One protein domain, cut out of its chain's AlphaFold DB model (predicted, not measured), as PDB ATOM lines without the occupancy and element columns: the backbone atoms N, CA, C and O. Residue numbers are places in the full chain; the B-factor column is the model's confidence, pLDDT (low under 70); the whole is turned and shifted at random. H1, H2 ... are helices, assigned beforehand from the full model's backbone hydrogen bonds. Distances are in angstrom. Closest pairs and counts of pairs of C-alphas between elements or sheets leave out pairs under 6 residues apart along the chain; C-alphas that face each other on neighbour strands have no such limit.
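Overview. This is residues 11 to 74 of the 165 residues of the protein "Retrotrans_gag domain-containing protein" of Moniliophthora roreri (UniProt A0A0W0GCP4). One long helix, H2, makes the length of a loose rod; two shorter helices, H1 and H3, run beside it, and the centres of the three make a triangle. H1 and H2 form a helical hairpin, and after H2 a long loop, of which residues 49 to 54 stick out free at one end of the rod, folds back to H3. The printed part has 64 residues, with three named helices in the order H1, H2, H3 and no named strand; its class is all helix. The whole is loose, with a radius of gyration of the C-alphas of 13.4 A, and its C-alphas span 43 by 18 by 17 A.

Arrangement. H1, residues 11 to 19, touches H2, residues 24 to 45, and the closest C-alphas of the two, those of Leu 18 and Met 30, are 5.6 A apart. H2 touches H1 with residues 30 to 34 alone. The two helices run opposite ways at a shallow tilt of 25 degrees. They form a helical hairpin, and the link of 4 residues between them is tight. H3, residues 62 to 73, and H1 touch only at their ends, where the closest C-alphas, those of Ile 14 and Trp 62, are 6.4 A apart. H3 touches H1 with residues 62 to 65 alone. H1 and H3 run the same way at a shallow tilt of 22 degrees. H2 and H3 are near each other, with 12 pairs of C-alphas within 10 A; no pair is within 8 A, but only just, the closest being 8.2 A apart. In H1 and H3 every O i to N i+4 pair is within hydrogen-bond range, and in H2 17 of 18 are.

Along the chain. H1 begins with C-alpha 11 at (106.590, 109.184, 123.496) and measures 12.3 A from first to last C-alpha. H2 runs 32.5 A, from C-alpha 24 at (129.634, 106.230, 128.078) to C-alpha 45 at (100.468, 98.759, 115.947). H3 measures 15.6 A and ends with C-alpha 73 at (121.201, 106.817, 136.663).

Size, cuts and confidence. The two C-alphas farthest apart are those of Gly 24 and Asn 50, at 43.3 A. The link from H2 to H3, residues 46 to 61, is long, and its residues 49 to 54 stand free. The printed part, residues 11 to 74, has no cut, and its first and last C-alphas are 21.5 A apart. The mean pLDDT of the printed part is 86.7, and one printed residue, Gln 74, is under 70.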
ATOM      1  N   LYS A  11     105.651 109.574 124.553       87.00
ATOM      2  CA  LYS A  11     106.590 109.184 123.496       87.00
ATOM      3  C   LYS A  11     107.634 110.268 123.244       87.00
ATOM      4  O   LYS A  11     108.828 109.971 123.239       87.00
ATOM      5  N   ASP A  12     107.200 111.508 123.058       87.56
ATOM      6  CA  ASP A  12     108.098 112.602 122.712       87.56
ATOM      7  C   ASP A  12     109.006 112.966 123.895       87.56
ATOM      8  O   ASP A  12     110.207 113.155 123.698       87.56
ATOM      9  N   LYS A  13     108.481 112.949 125.134       88.88
ATOM     10  CA  LYS A  13     109.285 113.137 126.360       88.88
ATOM     11  C   LYS A  13     110.387 112.073 126.490       88.88
ATOM     12  O   LYS A  13     111.547 112.408 126.755       88.88
ATOM     13  N   ILE A  14     110.044 110.801 126.264       90.62
ATOM     14  CA  ILE A  14     110.973 109.661 126.352       90.62
ATOM     15  C   ILE A  14     112.054 109.760 125.269       90.62
ATOM     16  O   ILE A  14     113.246 109.748 125.582       90.62
ATOM     17  N   LEU A  15     111.659 109.907 124.000       88.81
ATOM     18  CA  LEU A  15     112.598 109.952 122.872       88.81
ATOM     19  C   LEU A  15     113.524 111.168 122.941       88.81
ATOM     20  O   LEU A  15     114.720 111.045 122.666       88.81
ATOM     21  N   PHE A  16     112.998 112.325 123.346       88.56
ATOM     22  CA  PHE A  16     113.808 113.516 123.559       88.56
ATOM     23  C   PHE A  16     114.860 113.279 124.643       88.56
ATOM     24  O   PHE A  16     116.038 113.529 124.404       88.56
ATOM     25  N   THR A  17     114.474 112.721 125.792       88.44
ATOM     26  CA  THR A  17     115.411 112.440 126.895       88.44
ATOM     27  C   THR A  17     116.509 111.460 126.476       88.44
ATOM     28  O   THR A  17     117.690 111.712 126.717       88.44
ATOM     29  N   LEU A  18     116.141 110.383 125.776       89.50
ATOM     30  CA  LEU A  18     117.087 109.414 125.218       89.50
ATOM     31  C   LEU A  18     118.081 110.069 124.244       89.50
ATOM     32  O   LEU A  18     119.259 109.724 124.251       89.50
ATOM     33  N   SER A  19     117.658 111.071 123.464       88.31
ATOM     34  CA  SER A  19     118.528 111.744 122.488       88.31
ATOM     35  C   SER A  19     119.737 112.476 123.098       88.31
ATOM     36  O   SER A  19     120.716 112.716 122.389       88.31
ATOM     37  N   TYR A  20     119.709 112.804 124.397       87.00
ATOM     38  CA  TYR A  20     120.834 113.429 125.109       87.00
ATOM     39  C   TYR A  20     121.853 112.421 125.657       87.00
ATOM     40  O   TYR A  20     122.958 112.811 126.027       87.00
ATOM     41  N   MET A  21     121.526 111.129 125.692       88.38
ATOM     42  CA  MET A  21     122.388 110.083 126.249       88.38
ATOM     43  C   MET A  21     123.395 109.591 125.206       88.38
ATOM     44  O   MET A  21     123.270 108.499 124.654       88.38
ATOM     45  N   LYS A  22     124.377 110.441 124.898       82.12
ATOM     46  CA  LYS A  22     125.320 110.228 123.788       82.12
ATOM     47  C   LYS A  22     126.666 109.635 124.199       82.12
ATOM     48  O   LYS A  22     127.443 109.267 123.322       82.12
ATOM     49  N   GLU A  23     126.948 109.516 125.496       73.81
ATOM     50  CA  GLU A  23     128.277 109.138 125.988       73.81
ATOM     51  C   GLU A  23     128.260 108.003 127.027       73.81
ATOM     52  O   GLU A  23     127.339 107.856 127.835       73.81
ATOM     53  N   GLY A  24     129.337 107.213 127.035       80.62
ATOM     54  CA  GLY A  24     129.634 106.230 128.078       80.62
ATOM     55  C   GLY A  24     128.580 105.130 128.248       80.62
ATOM     56  O   GLY A  24     128.047 104.576 127.286       80.62
ATOM     57  N   HIS A  25     128.296 104.781 129.505       78.38
ATOM     58  CA  HIS A  25     127.278 103.782 129.858       78.38
ATOM     59  C   HIS A  25     125.860 104.234 129.479       78.38
ATOM     60  O   HIS A  25     124.999 103.387 129.233       78.38
ATOM     61  N   ALA A  26     125.636 105.549 129.375       82.94
ATOM     62  CA  ALA A  26     124.342 106.101 129.013       82.94
ATOM     63  C   ALA A  26     123.955 105.765 127.569       82.94
ATOM     64  O   ALA A  26     122.796 105.445 127.329       82.94
ATOM     65  N   THR A  27     124.913 105.717 126.637       87.06
ATOM     66  CA  THR A  27     124.651 105.323 125.241       87.06
ATOM     67  C   THR A  27     124.105 103.901 125.141       87.06
ATOM     68  O   THR A  27     123.099 103.668 124.480       87.06
ATOM     69  N   LYS A  28     124.715 102.942 125.851       88.31
ATOM     70  CA  LYS A  28     124.266 101.538 125.827       88.31
ATOM     71  C   LYS A  28     122.873 101.371 126.429       88.31
ATOM     72  O   LYS A  28     122.048 100.634 125.896       88.31
ATOM     73  N   TRP A  29     122.608 102.060 127.539       90.12
ATOM     74  CA  TRP A  29     121.281 102.051 128.155       90.12
ATOM     75  C   TRP A  29     120.238 102.703 127.246       90.12
ATOM     76  O   TRP A  29     119.141 102.174 127.087       90.12
ATOM     77  N   MET A  30     120.601 103.811 126.597       92.88
ATOM     78  CA  MET A  30     119.761 104.496 125.623       92.88
ATOM     79  C   MET A  30     119.395 103.589 124.451       92.88
ATOM     80  O   MET A  30     118.220 103.514 124.092       92.88
ATOM     81  N   GLU A  31     120.362 102.869 123.880       91.00
ATOM     82  CA  GLU A  31     120.120 101.910 122.797       91.00
ATOM     83  C   GLU A  31     119.158 100.805 123.246       91.00
ATOM     84  O   GLU A  31     118.176 100.523 122.555       91.00
ATOM     85  N   ALA A  32     119.390 100.229 124.431       92.06
ATOM     86  CA  ALA A  32     118.529  99.199 125.002       92.06
ATOM     87  C   ALA A  32     117.089  99.702 125.196       92.06
ATOM     88  O   ALA A  32     116.150  99.084 124.690       92.06
ATOM     89  N   LYS A  33     116.915 100.863 125.838       92.75
ATOM     90  CA  LYS A  33     115.595 101.456 126.091       92.75
ATOM     91  C   LYS A  33     114.885 101.899 124.819       92.75
ATOM     92  O   LYS A  33     113.678 101.710 124.687       92.75
ATOM     93  N   THR A  34     115.621 102.424 123.843       91.06
ATOM     94  CA  THR A  34     115.065 102.763 122.526       91.06
ATOM     95  C   THR A  34     114.559 101.516 121.803       91.06
ATOM     96  O   THR A  34     113.492 101.555 121.185       91.06
ATOM     97  N   ASN A  35     115.304 100.411 121.866       92.06
ATOM     98  CA  ASN A  35     114.924  99.153 121.229       92.06
ATOM     99  C   ASN A  35     113.702  98.516 121.900       92.06
ATOM    100  O   ASN A  35     112.787  98.095 121.192       92.06
ATOM    101  N   GLU A  36     113.661  98.507 123.235       91.31
ATOM    102  CA  GLU A  36     112.505  98.073 124.029       91.31
ATOM    103  C   GLU A  36     111.250  98.864 123.635       91.31
ATOM    104  O   GLU A  36     110.258  98.286 123.195       91.31
ATOM    105  N   TYR A  37     111.335 100.196 123.651       89.56
ATOM    106  CA  TYR A  37     110.200 101.057 123.326       89.56
ATOM    107  C   TYR A  37     109.719 100.891 121.876       89.56
ATOM    108  O   TYR A  37     108.520 100.805 121.606       89.56
ATOM    109  N   LYS A  38     110.649 100.796 120.913       89.00
ATOM    110  CA  LYS A  38     110.316 100.538 119.500       89.00
ATOM    111  C   LYS A  38     109.658  99.175 119.300       89.00
ATOM    112  O   LYS A  38     108.817  99.052 118.409       89.00
ATOM    113  N   LYS A  39     110.048  98.164 120.079       90.50
ATOM    114  CA  LYS A  39     109.436  96.835 120.035       90.50
ATOM    115  C   LYS A  39     107.977  96.905 120.496       90.50
ATOM    116  O   LYS A  39     107.107  96.537 119.712       90.50
ATOM    117  N   SER A  40     107.709  97.498 121.660       89.44
ATOM    118  CA  SER A  40     106.340  97.661 122.175       89.44
ATOM    119  C   SER A  40     105.453  98.490 121.239       89.44
ATOM    120  O   SER A  40     104.284  98.172 121.045       89.44
ATOM    121  N   LEU A  41     106.005  99.519 120.579       87.69
ATOM    122  CA  LEU A  41     105.272 100.276 119.556       87.69
ATOM    123  C   LEU A  41     104.856  99.407 118.364       87.69
ATOM    124  O   LEU A  41     103.727  99.523 117.896       87.69
ATOM    125  N   LYS A  42     105.755  98.557 117.856       88.31
ATOM    126  CA  LYS A  42     105.437  97.659 116.735       88.31
ATOM    127  C   LYS A  42     104.371  96.642 117.119       88.31
ATOM    128  O   LYS A  42     103.472  96.408 116.323       88.31
ATOM    129  N   GLU A  43     104.468  96.080 118.319       89.56
ATOM    130  CA  GLU A  43     103.494  95.122 118.852       89.56
ATOM    131  C   GLU A  43     102.114  95.771 119.008       89.56
ATOM    132  O   GLU A  43     101.122  95.211 118.554       89.56
ATOM    133  N   LYS A  44     102.054  97.006 119.521       86.50
ATOM    134  CA  LYS A  44     100.795  97.745 119.651       86.50
ATOM    135  C   LYS A  44     100.171  98.155 118.315       86.50
ATOM    136  O   LYS A  44      98.958  98.245 118.206       86.50
ATOM    137  N   LEU A  45     100.977  98.406 117.281       85.44
ATOM    138  CA  LEU A  45     100.468  98.759 115.947       85.44
ATOM    139  C   LEU A  45      99.757  97.598 115.241       85.44
ATOM    140  O   LEU A  45      98.912  97.842 114.384       85.44
ATOM    141  N   VAL A  46     100.124  96.357 115.565       88.50
ATOM    142  CA  VAL A  46      99.507  95.146 114.999       88.50
ATOM    143  C   VAL A  46      98.485  94.516 115.950       88.50
ATOM    144  O   VAL A  46      97.976  93.431 115.674       88.50
ATOM    145  N   GLU A  47      98.181  95.190 117.061       86.12
ATOM    146  CA  GLU A  47      97.202  94.751 118.047       86.12
ATOM    147  C   GLU A  47      95.779  94.806 117.462       86.12
ATOM    148  O   GLU A  47      95.354  95.848 116.949       86.12
ATOM    149  N   PRO A  48      95.007  93.707 117.531       85.38
ATOM    150  CA  PRO A  48      93.632  93.716 117.062       85.38
ATOM    151  C   PRO A  48      92.742  94.576 117.971       85.38
ATOM    152  O   PRO A  48      92.838  94.531 119.191       85.38
ATOM    153  N   ALA A  49      91.795  95.309 117.380       77.81
ATOM    154  CA  ALA A  49      90.903  96.216 118.116       77.81
ATOM    155  C   ALA A  49      90.003  95.523 119.167       77.81
ATOM    156  O   ALA A  49      89.451  96.191 120.036       77.81
ATOM    157  N   ASN A  50      89.866  94.194 119.091       83.69
ATOM    158  CA  ASN A  50      89.067  93.381 120.011       83.69
ATOM    159  C   ASN A  50      89.906  92.714 121.119       83.69
ATOM    160  O   ASN A  50      89.405  91.815 121.798       83.69
ATOM    161  N   THR A  51      91.176  93.101 121.288       84.75
ATOM    162  CA  THR A  51      92.029  92.602 122.375       84.75
ATOM    163  C   THR A  51      91.450  93.011 123.724       84.75
ATOM    164  O   THR A  51      91.086  94.172 123.945       84.75
ATOM    165  N   LYS A  52      91.346  92.046 124.636       83.44
ATOM    166  CA  LYS A  52      90.837  92.300 125.981       83.44
ATOM    167  C   LYS A  52      91.791  93.231 126.742       83.44
ATOM    168  O   LYS A  52      92.993  93.156 126.501       83.44
ATOM    169  N   PRO A  53      91.302  94.087 127.655       78.94
ATOM    170  CA  PRO A  53      92.145  95.034 128.392       78.94
ATOM    171  C   PRO A  53      93.357  94.402 129.088       78.94
ATOM    172  O   PRO A  53      94.419  95.013 129.121       78.94
ATOM    173  N   GLU A  54      93.213  93.181 129.609       81.31
ATOM    174  CA  GLU A  54      94.284  92.420 130.263       81.31
ATOM    175  C   GLU A  54      95.400  91.951 129.315       81.31
ATOM    176  O   GLU A  54      96.526  91.742 129.761       81.31
ATOM    177  N   ASP A  55      95.099  91.830 128.022       81.62
ATOM    178  CA  ASP A  55      96.018  91.358 126.984       81.62
ATOM    179  C   ASP A  55      96.586  92.523 126.148       81.62
ATOM    180  O   ASP A  55      97.333  92.292 125.193       81.62
ATOM    181  N   GLN A  56      96.225  93.773 126.475       83.12
ATOM    182  CA  GLN A  56      96.652  94.939 125.708       83.12
ATOM    183  C   GLN A  56      98.144  95.226 125.875       83.12
ATOM    184  O   GLN A  56      98.696  95.221 126.978       83.12
ATOM    185  N   ILE A  57      98.792  95.581 124.770       86.50
ATOM    186  CA  ILE A  57     100.192  95.977 124.752       86.50
ATOM    187  C   ILE A  57     100.353  97.296 125.513       86.50
ATOM    188  O   ILE A  57      99.906  98.377 125.093       86.50
ATOM    189  N   HIS A  58     101.048  97.206 126.642       87.75
ATOM    190  CA  HIS A  58     101.429  98.354 127.448       87.75
ATOM    191  C   HIS A  58     102.551  99.145 126.768       87.75
ATOM    192  O   HIS A  58     103.571  98.588 126.362       87.75
ATOM    193  N   LEU A  59     102.368 100.461 126.649       89.69
ATOM    194  CA  LEU A  59     103.443 101.362 126.244       89.69
ATOM    195  C   LEU A  59     103.952 102.081 127.477       89.69
ATOM    196  O   LEU A  59     103.176 102.760 128.146       89.69
ATOM    197  N   MET A  60     105.265 101.992 127.691       90.50
ATOM    198  CA  MET A  60     105.951 102.683 128.776       90.50
ATOM    199  C   MET A  60     105.516 104.151 128.850       90.50
ATOM    200  O   MET A  60     105.615 104.914 127.878       90.50
ATOM    201  N   THR A  61     105.018 104.523 130.021       92.75
ATOM    202  CA  THR A  61     104.639 105.889 130.371       92.75
ATOM    203  C   THR A  61     105.871 106.726 130.703       92.75
ATOM    204  O   THR A  61     106.979 106.214 130.880       92.75
ATOM    205  N   TRP A  62     105.695 108.046 130.768       90.50
ATOM    206  CA  TRP A  62     106.780 108.935 131.167       90.50
ATOM    207  C   TRP A  62     107.213 108.684 132.619       90.50
ATOM    208  O   TRP A  62     108.404 108.716 132.923       90.50
ATOM    209  N   GLU A  63     106.264 108.386 133.502       90.25
ATOM    210  CA  GLU A  63     106.500 108.090 134.912       90.25
ATOM    211  C   GLU A  63     107.305 106.797 135.095       90.25
ATOM    212  O   GLU A  63     108.293 106.800 135.829       90.25
ATOM    213  N   GLU A  64     106.947 105.723 134.386       92.69
ATOM    214  CA  GLU A  64     107.700 104.457 134.398       92.69
ATOM    215  C   GLU A  64     109.097 104.626 133.803       92.69
ATOM    216  O   GLU A  64     110.078 104.135 134.364       92.69
ATOM    217  N   PHE A  65     109.216 105.381 132.706       92.50
ATOM    218  CA  PHE A  65     110.520 105.719 132.147       92.50
ATOM    219  C   PHE A  65     111.386 106.472 133.160       92.50
ATOM    220  O   PHE A  65     112.571 106.175 133.283       92.50
ATOM    221  N   LEU A  66     110.823 107.447 133.881       89.06
ATOM    222  CA  LEU A  66     111.553 108.188 134.907       89.06
ATOM    223  C   LEU A  66     111.968 107.301 136.079       89.06
ATOM    224  O   LEU A  66     113.041 107.528 136.638       89.06
ATOM    225  N   ASP A  67     111.145 106.329 136.462       89.00
ATOM    226  CA  ASP A  67     111.485 105.361 137.503       89.00
ATOM    227  C   ASP A  67     112.662 104.476 137.075       89.00
ATOM    228  O   ASP A  67     113.658 104.380 137.790       89.00
ATOM    229  N   ASP A  68     112.627 103.935 135.857       90.06
ATOM    230  CA  ASP A  68     113.738 103.168 135.286       90.06
ATOM    231  C   ASP A  68     114.993 104.020 135.077       90.06
ATOM    232  O   ASP A  68     116.111 103.573 135.340       90.06
ATOM    233  N   PHE A  69     114.820 105.262 134.622       87.06
ATOM    234  CA  PHE A  69     115.906 106.220 134.455       87.06
ATOM    235  C   PHE A  69     116.570 106.527 135.796       87.06
ATOM    236  O   PHE A  69     117.795 106.532 135.886       87.06
ATOM    237  N   LYS A  70     115.783 106.724 136.858       83.38
ATOM    238  CA  LYS A  70     116.310 106.848 138.218       83.38
ATOM    239  C   LYS A  70     116.983 105.546 138.643       83.38
ATOM    240  O   LYS A  70     118.140 105.577 139.006       83.38
ATOM    241  N   LYS A  71     116.387 104.371 138.499       84.12
ATOM    242  CA  LYS A  71     117.078 103.117 138.867       84.12
ATOM    243  C   LYS A  71     118.428 102.931 138.156       84.12
ATOM    244  O   LYS A  71     119.358 102.395 138.750       84.12
ATOM    245  N   ALA A  72     118.545 103.380 136.905       81.31
ATOM    246  CA  ALA A  72     119.764 103.256 136.110       81.31
ATOM    247  C   ALA A  72     120.799 104.377 136.337       81.31
ATOM    248  O   ALA A  72     121.999 104.117 136.237       81.31
ATOM    249  N   PHE A  73     120.355 105.609 136.613       74.25
ATOM    250  CA  PHE A  73     121.201 106.817 136.663       74.25
ATOM    251  C   PHE A  73     120.970 107.723 137.863       74.25
ATOM    252  O   PHE A  73     121.631 108.759 137.970       74.25
ATOM    253  N   GLN A  74     120.057 107.378 138.766       67.25
ATOM    254  CA  GLN A  74     120.089 107.902 140.121       67.25
ATOM    255  C   GLN A  74     121.476 107.541 140.612       67.25
ATOM    256  O   GLN A  74     121.820 106.368 140.767       67.25
TER     257      GLN A  74